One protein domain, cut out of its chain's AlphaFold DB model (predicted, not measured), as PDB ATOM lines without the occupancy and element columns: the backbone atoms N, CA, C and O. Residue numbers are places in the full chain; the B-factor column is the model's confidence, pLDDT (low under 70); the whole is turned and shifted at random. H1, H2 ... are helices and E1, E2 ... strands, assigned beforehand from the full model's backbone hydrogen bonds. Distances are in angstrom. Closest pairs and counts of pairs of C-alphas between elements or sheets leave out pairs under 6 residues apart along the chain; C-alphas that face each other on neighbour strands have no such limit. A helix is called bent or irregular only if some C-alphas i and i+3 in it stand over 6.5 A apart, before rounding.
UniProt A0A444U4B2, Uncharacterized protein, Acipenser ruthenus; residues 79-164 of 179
ATOM      1  N   HIS A  79     185.285 166.632 144.116       81.38
ATOM      2  CA  HIS A  79     184.692 166.127 145.350       81.38
ATOM      3  C   HIS A  79     184.195 167.272 146.250       81.38
ATOM      4  O   HIS A  79     184.656 167.423 147.386       81.38
ATOM      5  N   PRO A  80     183.176 168.040 145.813       85.00
ATOM      6  CA  PRO A  80     182.670 169.198 146.556       85.00
ATOM      7  C   PRO A  80     182.205 168.846 147.979       85.00
ATOM      8  O   PRO A  80     182.328 169.648 148.902       85.00
ATOM      9  N   SER A  81     181.717 167.620 148.202       86.81
ATOM     10  CA  SER A  81     181.360 167.135 149.543       86.81
ATOM     11  C   SER A  81     182.564 166.963 150.469       86.81
ATOM     12  O   SER A  81     182.478 167.360 151.631       86.81
ATOM     13  N   ALA A  82     183.671 166.407 149.972       82.25
ATOM     14  CA  ALA A  82     184.892 166.239 150.755       82.25
ATOM     15  C   ALA A  82     185.512 167.606 151.073       82.25
ATOM     16  O   ALA A  82     185.869 167.858 152.224       82.25
ATOM     17  N   CYS A  83     185.529 168.517 150.094       83.50
ATOM     18  CA  CYS A  83     185.971 169.897 150.278       83.50
ATOM     19  C   CYS A  83     185.145 170.616 151.357       83.50
ATOM     20  O   CYS A  83     185.691 171.177 152.305       83.50
ATOM     21  N   HIS A  84     183.814 170.514 151.291       88.19
ATOM     22  CA  HIS A  84     182.926 171.076 152.308       88.19
ATOM     23  C   HIS A  84     183.224 170.533 153.717       88.19
ATOM     24  O   HIS A  84     183.228 171.297 154.683       88.19
ATOM     25  N   ILE A  85     183.477 169.227 153.860       87.12
ATOM     26  CA  ILE A  85     183.846 168.619 155.149       87.12
ATOM     27  C   ILE A  85     185.207 169.143 155.628       87.12
ATOM     28  O   ILE A  85     185.328 169.534 156.789       87.12
ATOM     29  N   ALA A  86     186.206 169.210 154.746       84.88
ATOM     30  CA  ALA A  86     187.533 169.729 155.066       84.88
ATOM     31  C   ALA A  86     187.469 171.194 155.534       84.88
ATOM     32  O   ALA A  86     188.047 171.538 156.570       84.88
ATOM     33  N   LEU A  87     186.684 172.036 154.856       86.44
ATOM     34  CA  LEU A  87     186.415 173.415 155.269       86.44
ATOM     35  C   LEU A  87     185.743 173.462 156.645       86.44
ATOM     36  O   LEU A  87     186.183 174.205 157.519       86.44
ATOM     37  N   CYS A  88     184.740 172.608 156.872       87.50
ATOM     38  CA  CYS A  88     184.068 172.520 158.167       87.50
ATOM     39  C   CYS A  88     184.991 172.091 159.314       87.50
ATOM     40  O   CYS A  88     184.730 172.446 160.455       87.50
ATOM     41  N   SER A  89     186.030 171.305 159.026       86.25
ATOM     42  CA  SER A  89     187.017 170.878 160.026       86.25
ATOM     43  C   SER A  89     188.112 171.914 160.283       86.25
ATOM     44  O   SER A  89     188.797 171.854 161.297       86.25
ATOM     45  N   THR A  90     188.309 172.840 159.343       85.06
ATOM     46  CA  THR A  90     189.392 173.829 159.391       85.06
ATOM     47  C   THR A  90     188.965 175.089 160.133       85.06
ATOM     48  O   THR A  90     189.753 175.653 160.886       85.06
ATOM     49  N   TYR A  91     187.714 175.511 159.954       83.62
ATOM     50  CA  TYR A  91     187.166 176.696 160.603       83.62
ATOM     51  C   TYR A  91     186.245 176.293 161.755       83.62
ATOM     52  O   TYR A  91     185.237 175.621 161.547       83.62
ATOM     53  N   ASN A  92     186.573 176.743 162.966       80.00
ATOM     54  CA  ASN A  92     185.813 176.403 164.173       80.00
ATOM     55  C   ASN A  92     184.481 177.164 164.264       80.00
ATOM     56  O   ASN A  92     183.485 176.620 164.733       80.00
ATOM     57  N   ASN A  93     184.454 178.410 163.787       84.94
ATOM     58  CA  ASN A  93     183.293 179.293 163.863       84.94
ATOM     59  C   ASN A  93     182.669 179.465 162.479       84.94
ATOM     60  O   ASN A  93     182.979 180.411 161.756       84.94
ATOM     61  N   ILE A  94     181.803 178.523 162.103       87.69
ATOM     62  CA  ILE A  94     181.135 178.518 160.798       87.69
ATOM     63  C   ILE A  94     179.619 178.460 160.930       87.69
ATOM     64  O   ILE A  94     179.069 177.677 161.704       87.69
ATOM     65  N   ARG A  95     178.933 179.223 160.082       87.56
ATOM     66  CA  ARG A  95     177.508 179.042 159.803       87.56
ATOM     67  C   ARG A  95     177.350 178.363 158.453       87.56
ATOM     68  O   ARG A  95     177.978 178.766 157.476       87.56
ATOM     69  N   LYS A  96     176.512 177.329 158.410       91.56
ATOM     70  CA  LYS A  96     176.234 176.543 157.203       91.56
ATOM     71  C   LYS A  96     174.837 176.876 156.710       91.56
ATOM     72  O   LYS A  96     173.889 176.814 157.490       91.56
ATOM     73  N   THR A  97     174.715 177.175 155.426       88.38
ATOM     74  CA  THR A  97     173.442 177.492 154.777       88.38
ATOM     75  C   THR A  97     173.341 176.725 153.459       88.38
ATOM     76  O   THR A  97     174.349 176.437 152.816       88.38
ATOM     77  N   GLY A  98     172.125 176.359 153.054       84.94
ATOM     78  CA  GLY A  98     171.872 175.814 151.720       84.94
ATOM     79  C   GLY A  98     171.698 176.933 150.695       84.94
ATOM     80  O   GLY A  98     171.069 177.944 150.991       84.94
ATOM     81  N   ILE A  99     172.219 176.734 149.488       84.44
ATOM     82  CA  ILE A  99     171.930 177.587 148.328       84.44
ATOM     83  C   ILE A  99     171.357 176.708 147.216       84.44
ATOM     84  O   ILE A  99     171.669 175.522 147.150       84.44
ATOM     85  N   GLY A 100     170.525 177.263 146.331       74.25
ATOM     86  CA  GLY A 100     169.788 176.483 145.321       74.25
ATOM     87  C   GLY A 100     170.647 175.585 144.411       74.25
ATOM     88  O   GLY A 100     170.121 174.644 143.829       74.25
ATOM     89  N   GLY A 101     171.961 175.827 144.327       81.69
ATOM     90  CA  GLY A 101     172.927 175.020 143.569       81.69
ATOM     91  C   GLY A 101     174.081 174.431 144.390       81.69
ATOM     92  O   GLY A 101     175.103 174.063 143.809       81.69
ATOM     93  N   GLY A 102     173.977 174.378 145.723       89.06
ATOM     94  CA  GLY A 102     175.089 173.931 146.561       89.06
ATOM     95  C   GLY A 102     174.971 174.259 148.046       89.06
ATOM     96  O   GLY A 102     173.892 174.270 148.640       89.06
ATOM     97  N   ARG A 103     176.123 174.507 148.668       91.25
ATOM     98  CA  ARG A 103     176.273 174.785 150.099       91.25
ATOM     99  C   ARG A 103     177.061 176.069 150.291       91.25
ATOM    100  O   ARG A 103     178.036 176.301 149.589       91.25
ATOM    101  N   GLN A 104     176.663 176.875 151.261       92.25
ATOM    102  CA  GLN A 104     177.369 178.086 151.656       92.25
ATOM    103  C   GLN A 104     177.891 177.935 153.084       92.25
ATOM    104  O   GLN A 104     177.183 177.478 153.983       92.25
ATOM    105  N   LEU A 105     179.141 178.335 153.282       91.88
ATOM    106  CA  LEU A 105     179.837 178.362 154.555       91.88
ATOM    107  C   LEU A 105     180.268 179.797 154.835       91.88
ATOM    108  O   LEU A 105     181.050 180.376 154.090       91.88
ATOM    109  N   THR A 106     179.789 180.369 155.929       90.94
ATOM    110  CA  THR A 106     180.255 181.672 156.405       90.94
ATOM    111  C   THR A 106     181.142 181.444 157.617       90.94
ATOM    112  O   THR A 106     180.651 180.981 158.644       90.94
ATOM    113  N   ALA A 107     182.435 181.732 157.490       87.56
ATOM    114  CA  ALA A 107     183.393 181.671 158.585       87.56
ATOM    115  C   ALA A 107     183.482 183.035 159.281       87.56
ATOM    116  O   ALA A 107     183.591 184.069 158.616       87.56
ATOM    117  N   PHE A 108     183.456 183.027 160.609       85.62
ATOM    118  CA  PHE A 108     183.548 184.216 161.453       85.62
ATOM    119  C   PHE A 108     184.901 184.284 162.151       85.62
ATOM    120  O   PHE A 108     185.579 183.272 162.337       85.62
ATOM    121  N   GLU A 109     185.299 185.494 162.522       79.69
ATOM    122  CA  GLU A 109     186.528 185.723 163.270       79.69
ATOM    123  C   GLU A 109     186.411 185.123 164.683       79.69
ATOM    124  O   GLU A 109     185.381 185.244 165.342       79.69
ATOM    125  N   ASN A 110     187.467 184.467 165.178       75.44
ATOM    126  CA  ASN A 110     187.418 183.811 166.493       75.44
ATOM    127  C   ASN A 110     187.220 184.799 167.654       75.44
ATOM    128  O   ASN A 110     186.697 184.414 168.695       75.44
ATOM    129  N   SER A 111     187.654 186.049 167.482       77.44
ATOM    130  CA  SER A 111     187.496 187.117 168.471       77.44
ATOM    131  C   SER A 111     186.150 187.839 168.383       77.44
ATOM    132  O   SER A 111     185.764 188.487 169.349       77.44
ATOM    133  N   ASP A 112     185.447 187.749 167.248       73.62
ATOM    134  CA  ASP A 112     184.164 188.418 167.026       73.62
ATOM    135  C   ASP A 112     183.269 187.592 166.087       73.62
ATOM    136  O   ASP A 112     183.426 187.590 164.862       73.62
ATOM    137  N   ALA A 113     182.279 186.924 166.681       69.19
ATOM    138  CA  ALA A 113     181.311 186.097 165.970       69.19
ATOM    139  C   ALA A 113     180.366 186.895 165.047       69.19
ATOM    140  O   ALA A 113     179.642 186.294 164.252       69.19
ATOM    141  N   HIS A 114     180.356 188.229 165.121       70.69
ATOM    142  CA  HIS A 114     179.580 189.091 164.228       70.69
ATOM    143  C   HIS A 114     180.381 189.564 163.015       70.69
ATOM    144  O   HIS A 114     179.799 190.042 162.036       70.69
ATOM    145  N   ARG A 115     181.708 189.392 163.030       76.44
ATOM    146  CA  ARG A 115     182.574 189.802 161.932       76.44
ATOM    147  C   ARG A 115     182.845 188.638 160.991       76.44
ATOM    148  O   ARG A 115     183.617 187.725 161.281       76.44
ATOM    149  N   THR A 116     182.228 188.698 159.813       77.31
ATOM    150  CA  THR A 116     182.479 187.730 158.743       77.31
ATOM    151  C   THR A 116     183.939 187.802 158.302       77.31
ATOM    152  O   THR A 116     184.437 188.859 157.899       77.31
ATOM    153  N   MET A 117     184.618 186.661 158.375       84.12
ATOM    154  CA  MET A 117     185.988 186.477 157.921       84.12
ATOM    155  C   MET A 117     185.995 186.091 156.440       84.12
ATOM    156  O   MET A 117     186.543 186.822 155.617       84.12
ATOM    157  N   LEU A 118     185.340 184.981 156.100       88.69
ATOM    158  CA  LEU A 118     185.292 184.432 154.746       88.69
ATOM    159  C   LEU A 118     183.894 183.903 154.436       88.69
ATOM    160  O   LEU A 118     183.214 183.359 155.306       88.69
ATOM    161  N   ASN A 119     183.490 184.024 153.178       90.31
ATOM    162  CA  ASN A 119     182.290 183.389 152.658       90.31
ATOM    163  C   ASN A 119     182.682 182.380 151.579       90.31
ATOM    164  O   ASN A 119     183.336 182.749 150.613       90.31
ATOM    165  N   VAL A 120     182.306 181.117 151.742       90.75
ATOM    166  CA  VAL A 120     182.686 180.031 150.839       90.75
ATOM    167  C   VAL A 120     181.439 179.370 150.278       90.75
ATOM    168  O   VAL A 120     180.665 178.766 151.016       90.75
ATOM    169  N   ASN A 121     181.270 179.442 148.966       89.69
ATOM    170  CA  ASN A 121     180.215 178.749 148.248       89.69
ATOM    171  C   ASN A 121     180.801 177.505 147.586       89.69
ATOM    172  O   ASN A 121     181.733 177.585 146.793       89.69
ATOM    173  N   VAL A 122     180.229 176.355 147.915       88.88
ATOM    174  CA  VAL A 122     180.554 175.044 147.362       88.88
ATOM    175  C   VAL A 122     179.406 174.649 146.444       88.88
ATOM    176  O   VAL A 122     178.340 174.247 146.918       88.88
ATOM    177  N   TYR A 123     179.601 174.768 145.136       88.19
ATOM    178  CA  TYR A 123     178.591 174.411 144.146       88.19
ATOM    179  C   TYR A 123     178.633 172.913 143.828       88.19
ATOM    180  O   TYR A 123     179.677 172.259 143.882       88.19
ATOM    181  N   ASN A 124     177.477 172.346 143.483       85.12
ATOM    182  CA  ASN A 124     177.352 170.914 143.195       85.12
ATOM    183  C   ASN A 124     178.128 170.475 141.944       85.12
ATOM    184  O   ASN A 124     178.474 169.305 141.827       85.12
ATOM    185  N   ASN A 125     178.416 171.406 141.033       83.00
ATOM    186  CA  ASN A 125     179.210 171.168 139.828       83.00
ATOM    187  C   ASN A 125     180.725 171.062 140.100       83.00
ATOM    188  O   ASN A 125     181.475 170.798 139.166       83.00
ATOM    189  N   GLY A 126     181.174 171.275 141.344       77.50
ATOM    190  CA  GLY A 126     182.586 171.224 141.727       77.50
ATOM    191  C   GLY A 126     183.277 172.586 141.808       77.50
ATOM    192  O   GLY A 126     184.409 172.659 142.280       77.50
ATOM    193  N   THR A 127     182.612 173.672 141.408       85.38
ATOM    194  CA  THR A 127     183.140 175.029 141.584       85.38
ATOM    195  C   THR A 127     183.092 175.429 143.055       85.38
ATOM    196  O   THR A 127     182.055 175.300 143.711       85.38
ATOM    197  N   ILE A 128     184.194 175.969 143.564       84.31
ATOM    198  CA  ILE A 128     184.284 176.564 144.892       84.31
ATOM    199  C   ILE A 128     184.626 178.039 144.736       84.31
ATOM    200  O   ILE A 128     185.597 178.378 144.069       84.31
ATOM    201  N   MET A 129     183.833 178.907 145.360       88.38
ATOM    202  CA  MET A 129     184.065 180.348 145.396       88.38
ATOM    203  C   MET A 129     184.317 180.790 146.829       88.38
ATOM    204  O   MET A 129     183.458 180.606 147.687       88.38
ATOM    205  N   VAL A 130     185.466 181.401 147.085       87.25
ATOM    206  CA  VAL A 130     185.844 181.962 148.383       87.25
ATOM    207  C   VAL A 130     185.884 183.471 148.257       87.25
ATOM    208  O   VAL A 130     186.598 183.995 147.414       87.25
ATOM    209  N   GLN A 131     185.137 184.171 149.097       88.62
ATOM    210  CA  GLN A 131     185.023 185.622 149.081       88.62
ATOM    211  C   GLN A 131     185.467 186.210 150.418       88.62
ATOM    212  O   GLN A 131     185.131 185.686 151.485       88.62
ATOM    213  N   GLY A 132     186.199 187.318 150.370       86.31
ATOM    214  CA  GLY A 132     186.712 187.987 151.560       86.31
ATOM    215  C   GLY A 132     187.577 189.197 151.237       86.31
ATOM    216  O   GLY A 132     187.706 189.600 150.086       86.31
ATOM    217  N   SER A 133     188.180 189.787 152.270       84.56
ATOM    218  CA  SER A 133     189.211 190.807 152.074       84.56
ATOM    219  C   SER A 133     190.502 190.167 151.568       84.56
ATOM    220  O   SER A 133     190.816 189.035 151.933       84.56
ATOM    221  N   GLU A 134     191.296 190.918 150.813       79.56
ATOM    222  CA  GLU A 134     192.561 190.457 150.232       79.56
ATOM    223  C   GLU A 134     193.494 189.770 151.242       79.56
ATOM    224  O   GLU A 134     193.993 188.681 150.982       79.56
ATOM    225  N   SER A 135     193.650 190.331 152.443       81.38
ATOM    226  CA  SER A 135     194.451 189.728 153.521       81.38
ATOM    227  C   SER A 135     193.960 188.339 153.954       81.38
ATOM    228  O   SER A 135     194.753 187.449 154.272       81.38
ATOM    229  N   ARG A 136     192.642 188.133 153.954       83.31
ATOM    230  CA  ARG A 136     192.010 186.867 154.345       83.31
ATOM    231  C   ARG A 136     192.043 185.859 153.209       83.31
ATOM    232  O   ARG A 136     192.223 184.676 153.475       83.31
ATOM    233  N   LEU A 137     191.925 186.324 151.969       82.62
ATOM    234  CA  LEU A 137     192.118 185.496 150.783       82.62
ATOM    235  C   LEU A 137     193.569 185.037 150.656       82.62
ATOM    236  O   LEU A 137     193.790 183.856 150.447       82.62
ATOM    237  N   GLY A 138     194.551 185.910 150.892       79.69
ATOM    238  CA  GLY A 138     195.962 185.514 150.927       79.69
ATOM    239  C   GLY A 138     196.243 184.482 152.025       79.69
ATOM    240  O   GLY A 138     196.901 183.473 151.790       79.69
ATOM    241  N   SER A 139     195.660 184.665 153.216       82.81
ATOM    242  CA  SER A 139     195.745 183.659 154.290       82.81
ATOM    243  C   SER A 139     195.089 182.328 153.891       82.81
ATOM    244  O   SER A 139     195.602 181.259 154.218       82.81
ATOM    245  N   PHE A 140     193.970 182.386 153.161       82.81
ATOM    246  CA  PHE A 140     193.301 181.207 152.621       82.81
ATOM    247  C   PHE A 140     194.173 180.491 151.580       82.81
ATOM    248  O   PHE A 140     194.361 179.284 151.714       82.81
ATOM    249  N   GLU A 141     194.746 181.212 150.608       80.25
ATOM    250  CA  GLU A 141     195.670 180.683 149.587       80.25
ATOM    251  C   GLU A 141     196.833 179.925 150.247       80.25
ATOM    252  O   GLU A 141     197.121 178.789 149.879       80.25
ATOM    253  N   HIS A 142     197.437 180.483 151.300       79.25
ATOM    254  CA  HIS A 142     198.498 179.799 152.049       79.25
ATOM    255  C   HIS A 142     198.031 178.516 152.755       79.25
ATOM    256  O   HIS A 142     198.804 177.568 152.890       79.25
ATOM    257  N   SER A 143     196.774 178.462 153.201       78.12
ATOM    258  CA  SER A 143     196.185 177.272 153.836       78.12
ATOM    259  C   SER A 143     195.643 176.242 152.838       78.12
ATOM    260  O   SER A 143     195.322 175.113 153.221       78.12
ATOM    261  N   PHE A 144     195.543 176.610 151.559       76.31
ATOM    262  CA  PHE A 144     194.911 175.801 150.523       76.31
ATOM    263  C   PHE A 144     195.582 174.435 150.302       76.31
ATOM    264  O   PHE A 144     194.855 173.440 150.225       76.31
ATOM    265  N   PRO A 145     196.927 174.302 150.299       74.62
ATOM    266  CA  PRO A 145     197.572 172.992 150.188       74.62
ATOM    267  C   PRO A 145     197.177 172.036 151.323       74.62
ATOM    268  O   PRO A 145     196.837 170.879 151.078       74.62
ATOM    269  N   ALA A 146     197.126 172.536 152.562       74.44
ATOM    270  CA  ALA A 146     196.697 171.748 153.718       74.44
ATOM    271  C   ALA A 146     195.203 171.377 153.639       74.44
ATOM    272  O   ALA A 146     194.792 170.301 154.083       74.44
ATOM    273  N   LEU A 147     194.376 172.246 153.049       78.75
ATOM    274  CA  LEU A 147     192.969 171.949 152.784       78.75
ATOM    275  C   LEU A 147     192.817 170.822 151.749       78.75
ATOM    276  O   LEU A 147     192.042 169.894 151.988       78.75
ATOM    277  N   ARG A 148     193.584 170.857 150.649       73.62
ATOM    278  CA  ARG A 148     193.613 169.800 149.616       73.62
ATOM    279  C   ARG A 148     194.030 168.452 150.203       73.62
ATOM    280  O   ARG A 148     193.394 167.439 149.921       73.62
ATOM    281  N   GLU A 149     195.038 168.424 151.070       72.88
ATOM    282  CA  GLU A 149     195.475 167.192 151.743       72.88
ATOM    283  C   GLU A 149     194.370 166.588 152.631       72.88
ATOM    284  O   GLU A 149     194.111 165.377 152.612       72.88
ATOM    285  N   ARG A 150     193.657 167.434 153.385       76.12
ATOM    286  CA  ARG A 150     192.518 167.006 154.216       76.12
ATOM    287  C   ARG A 150     191.346 166.516 153.379       76.12
ATOM    288  O   ARG A 150     190.693 165.545 153.763       76.12
ATOM    289  N   GLU A 151     191.085 167.174 152.256       74.38
ATOM    290  CA  GLU A 151     190.068 166.765 151.297       74.38
ATOM    291  C   GLU A 151     190.363 165.364 150.740       74.38
ATOM    292  O   GLU A 151     189.505 164.484 150.828       74.38
ATOM    293  N   LEU A 152     191.586 165.118 150.262       70.44
ATOM    294  CA  LEU A 152     192.033 163.802 149.783       70.44
ATOM    295  C   LEU A 152     191.934 162.733 150.882       70.44
ATOM    296  O   LEU A 152     191.424 161.634 150.661       70.44
ATOM    297  N   SER A 153     192.349 163.075 152.103       72.88
ATOM    298  CA  SER A 153     192.221 162.189 153.264       72.88
ATOM    299  C   SER A 153     190.763 161.831 153.562       72.88
ATOM    300  O   SER A 153     190.469 160.707 153.974       72.88
ATOM    301  N   GLN A 154     189.833 162.771 153.367       74.06
ATOM    302  CA  GLN A 154     188.407 162.513 153.541       74.06
ATOM    303  C   GLN A 154     187.862 161.593 152.445       74.06
ATOM    304  O   GLN A 154     187.139 160.654 152.764       74.06
ATOM    305  N   GLN A 155     188.265 161.796 151.190       73.69
ATOM    306  CA  GLN A 155     187.886 160.915 150.079       73.69
ATOM    307  C   GLN A 155     188.326 159.464 150.329       73.69
ATOM    308  O   GLN A 155     187.532 158.536 150.180       73.69
ATOM    309  N   LEU A 156     189.568 159.262 150.782       70.88
ATOM    310  CA  LEU A 156     190.095 157.941 151.143       70.88
ATOM    311  C   LEU A 156     189.282 157.280 152.264       70.88
ATOM    312  O   LEU A 156     188.981 156.087 152.193       70.88
ATOM    313  N   ARG A 157     188.898 158.043 153.298       73.44
ATOM    314  CA  ARG A 157     188.046 157.536 154.387       73.44
ATOM    315  C   ARG A 157     186.680 157.087 153.878       73.44
ATOM    316  O   ARG A 157     186.220 156.013 154.275       73.44
ATOM    317  N   ASP A 158     186.065 157.876 153.006       74.88
ATOM    318  CA  ASP A 158     184.748 157.575 152.445       74.88
ATOM    319  C   ASP A 158     184.792 156.298 151.587       74.88
ATOM    320  O   ASP A 158     183.928 155.429 151.731       74.88
ATOM    321  N   GLU A 159     185.845 156.106 150.784       73.81
ATOM    322  CA  GLU A 159     186.009 154.891 149.973       73.81
ATOM    323  C   GLU A 159     186.305 153.652 150.831       73.81
ATOM    324  O   GLU A 159     185.707 152.591 150.636       73.81
ATOM    325  N   VAL A 160     187.156 153.768 151.857       75.62
ATOM    326  CA  VAL A 160     187.391 152.671 152.814       75.62
ATOM    327  C   VAL A 160     186.096 152.282 153.526       75.62
ATOM    328  O   VAL A 160     185.826 151.091 153.720       75.62
ATOM    329  N   HIS A 161     185.282 153.264 153.919       76.50
ATOM    330  CA  HIS A 161     183.976 153.003 154.509       76.50
ATOM    331  C   HIS A 161     183.064 152.265 153.518       76.50
ATOM    332  O   HIS A 161     182.491 151.236 153.880       76.50
ATOM    333  N   ARG A 162     183.002 152.715 152.258       76.88
ATOM    334  CA  ARG A 162     182.228 152.080 151.177       76.88
ATOM    335  C   ARG A 162     182.629 150.622 150.935       76.88
ATOM    336  O   ARG A 162     181.774 149.745 150.825       76.88
ATOM    337  N   LEU A 163     183.926 150.326 150.910       72.81
ATOM    338  CA  LEU A 163     184.425 148.962 150.717       72.81
ATOM    339  C   LEU A 163     184.129 148.061 151.926       72.81
ATOM    340  O   LEU A 163     183.814 146.877 151.770       72.81
ATOM    341  N   LYS A 164     184.188 148.609 153.145       73.19
ATOM    342  CA  LYS A 164     183.822 147.880 154.369       73.19
ATOM    343  C   LYS A 164     182.330 147.569 154.425       73.19
ATOM    344  O   LYS A 164     181.977 146.463 154.836       73.19
TER     345      LYS A 164
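This is residues 79 to 164 of the 179 residues of an uncharacterized protein of Acipenser ruthenus (UniProt A0A444U4B2). A twisted sheet of four strands has the short helix H1 packed over one face, and the long bent helix H2 leads away from the sheet's E4 edge and crosses H1, which lies between the sheet and the arm H2b. The far end of H2b, residues 159 to 164, sticks out free. The printed part has 86 residues, with two named helices and four named strands in the order H1, E1, E2, E3, E4, H2; the sheet runs E1, E2, E3, E4, all antiparallel, and the class is mixed, helices and strands. The whole is compact, with a radius of gyration of the C-alphas of 13.5 A and spans of 42 by 29 by 20 A.

E1, residues 94 to 99, E2, residues 102 to 109, E3, residues 112 to 123, and E4, residues 127 to 132, form a meander, each strand the antiparallel neighbour of the one before, in three hairpins. N 97 and O 104 are 2.9 A apart across E1 and E2, N 105 and O 120 are 2.8 A apart across E2 and E3, and N 121 and O 129 are 2.8 A apart across E3 and E4, each within hydrogen-bond range. E3 bends by 69 degrees at residue 115. H1, residues 80 to 90, is on the sheet at a height over the sheet of 9.0 A, over E2 and E3, and runs along the strands, at 9 degrees to E3 on the local plane. The closest C-alphas of H1 and E3 are those of Pro 80 and Val 122, 6.3 A apart. H2, residues 134 to 164, was assigned as one helix by its hydrogen bonds but is bent: C-alphas 142 and 145 are 7.1 A apart. Its arms, H2a, residues 134 to 142, and H2b, residues 145 to 164, stand at a steep tilt of 51 degrees. H2a is on the sheet; its closest C-alphas to E3 are those of Arg 136 and Met 117, 7.0 A apart. H1 and H2a with the sheet make two layers, helices on one face of a sheet. H2b is not on the sheet; with residues 147 to 155 alone it touches H1, opposite ways at a steep tilt of 62 degrees, closest at the C-alphas of Ala 82 and Glu 151, 5.2 A apart. H1 and H2a are apart. In H1, H2a and H2b every O i to N i+4 pair is within hydrogen-bond range.

From first to last C-alpha, E3 measures 27.4 A, E2 23.4 A, E4 16.7 A, E1 15.5 A, H1 15.2 A, H2a 12.3 A and H2b 28.9 A. H1 begins at C-alpha 80 (182.670, 169.198, 146.556), and H2b ends at C-alpha 164 (183.822, 147.880, 154.369).

The C-alphas farthest apart, those of Glu 134 and Lys 164, are 43.7 A apart. The printed part has no cut, and its five links are tight. Mean pLDDT of the printed part is 81.7; residue 113 alone is under 70.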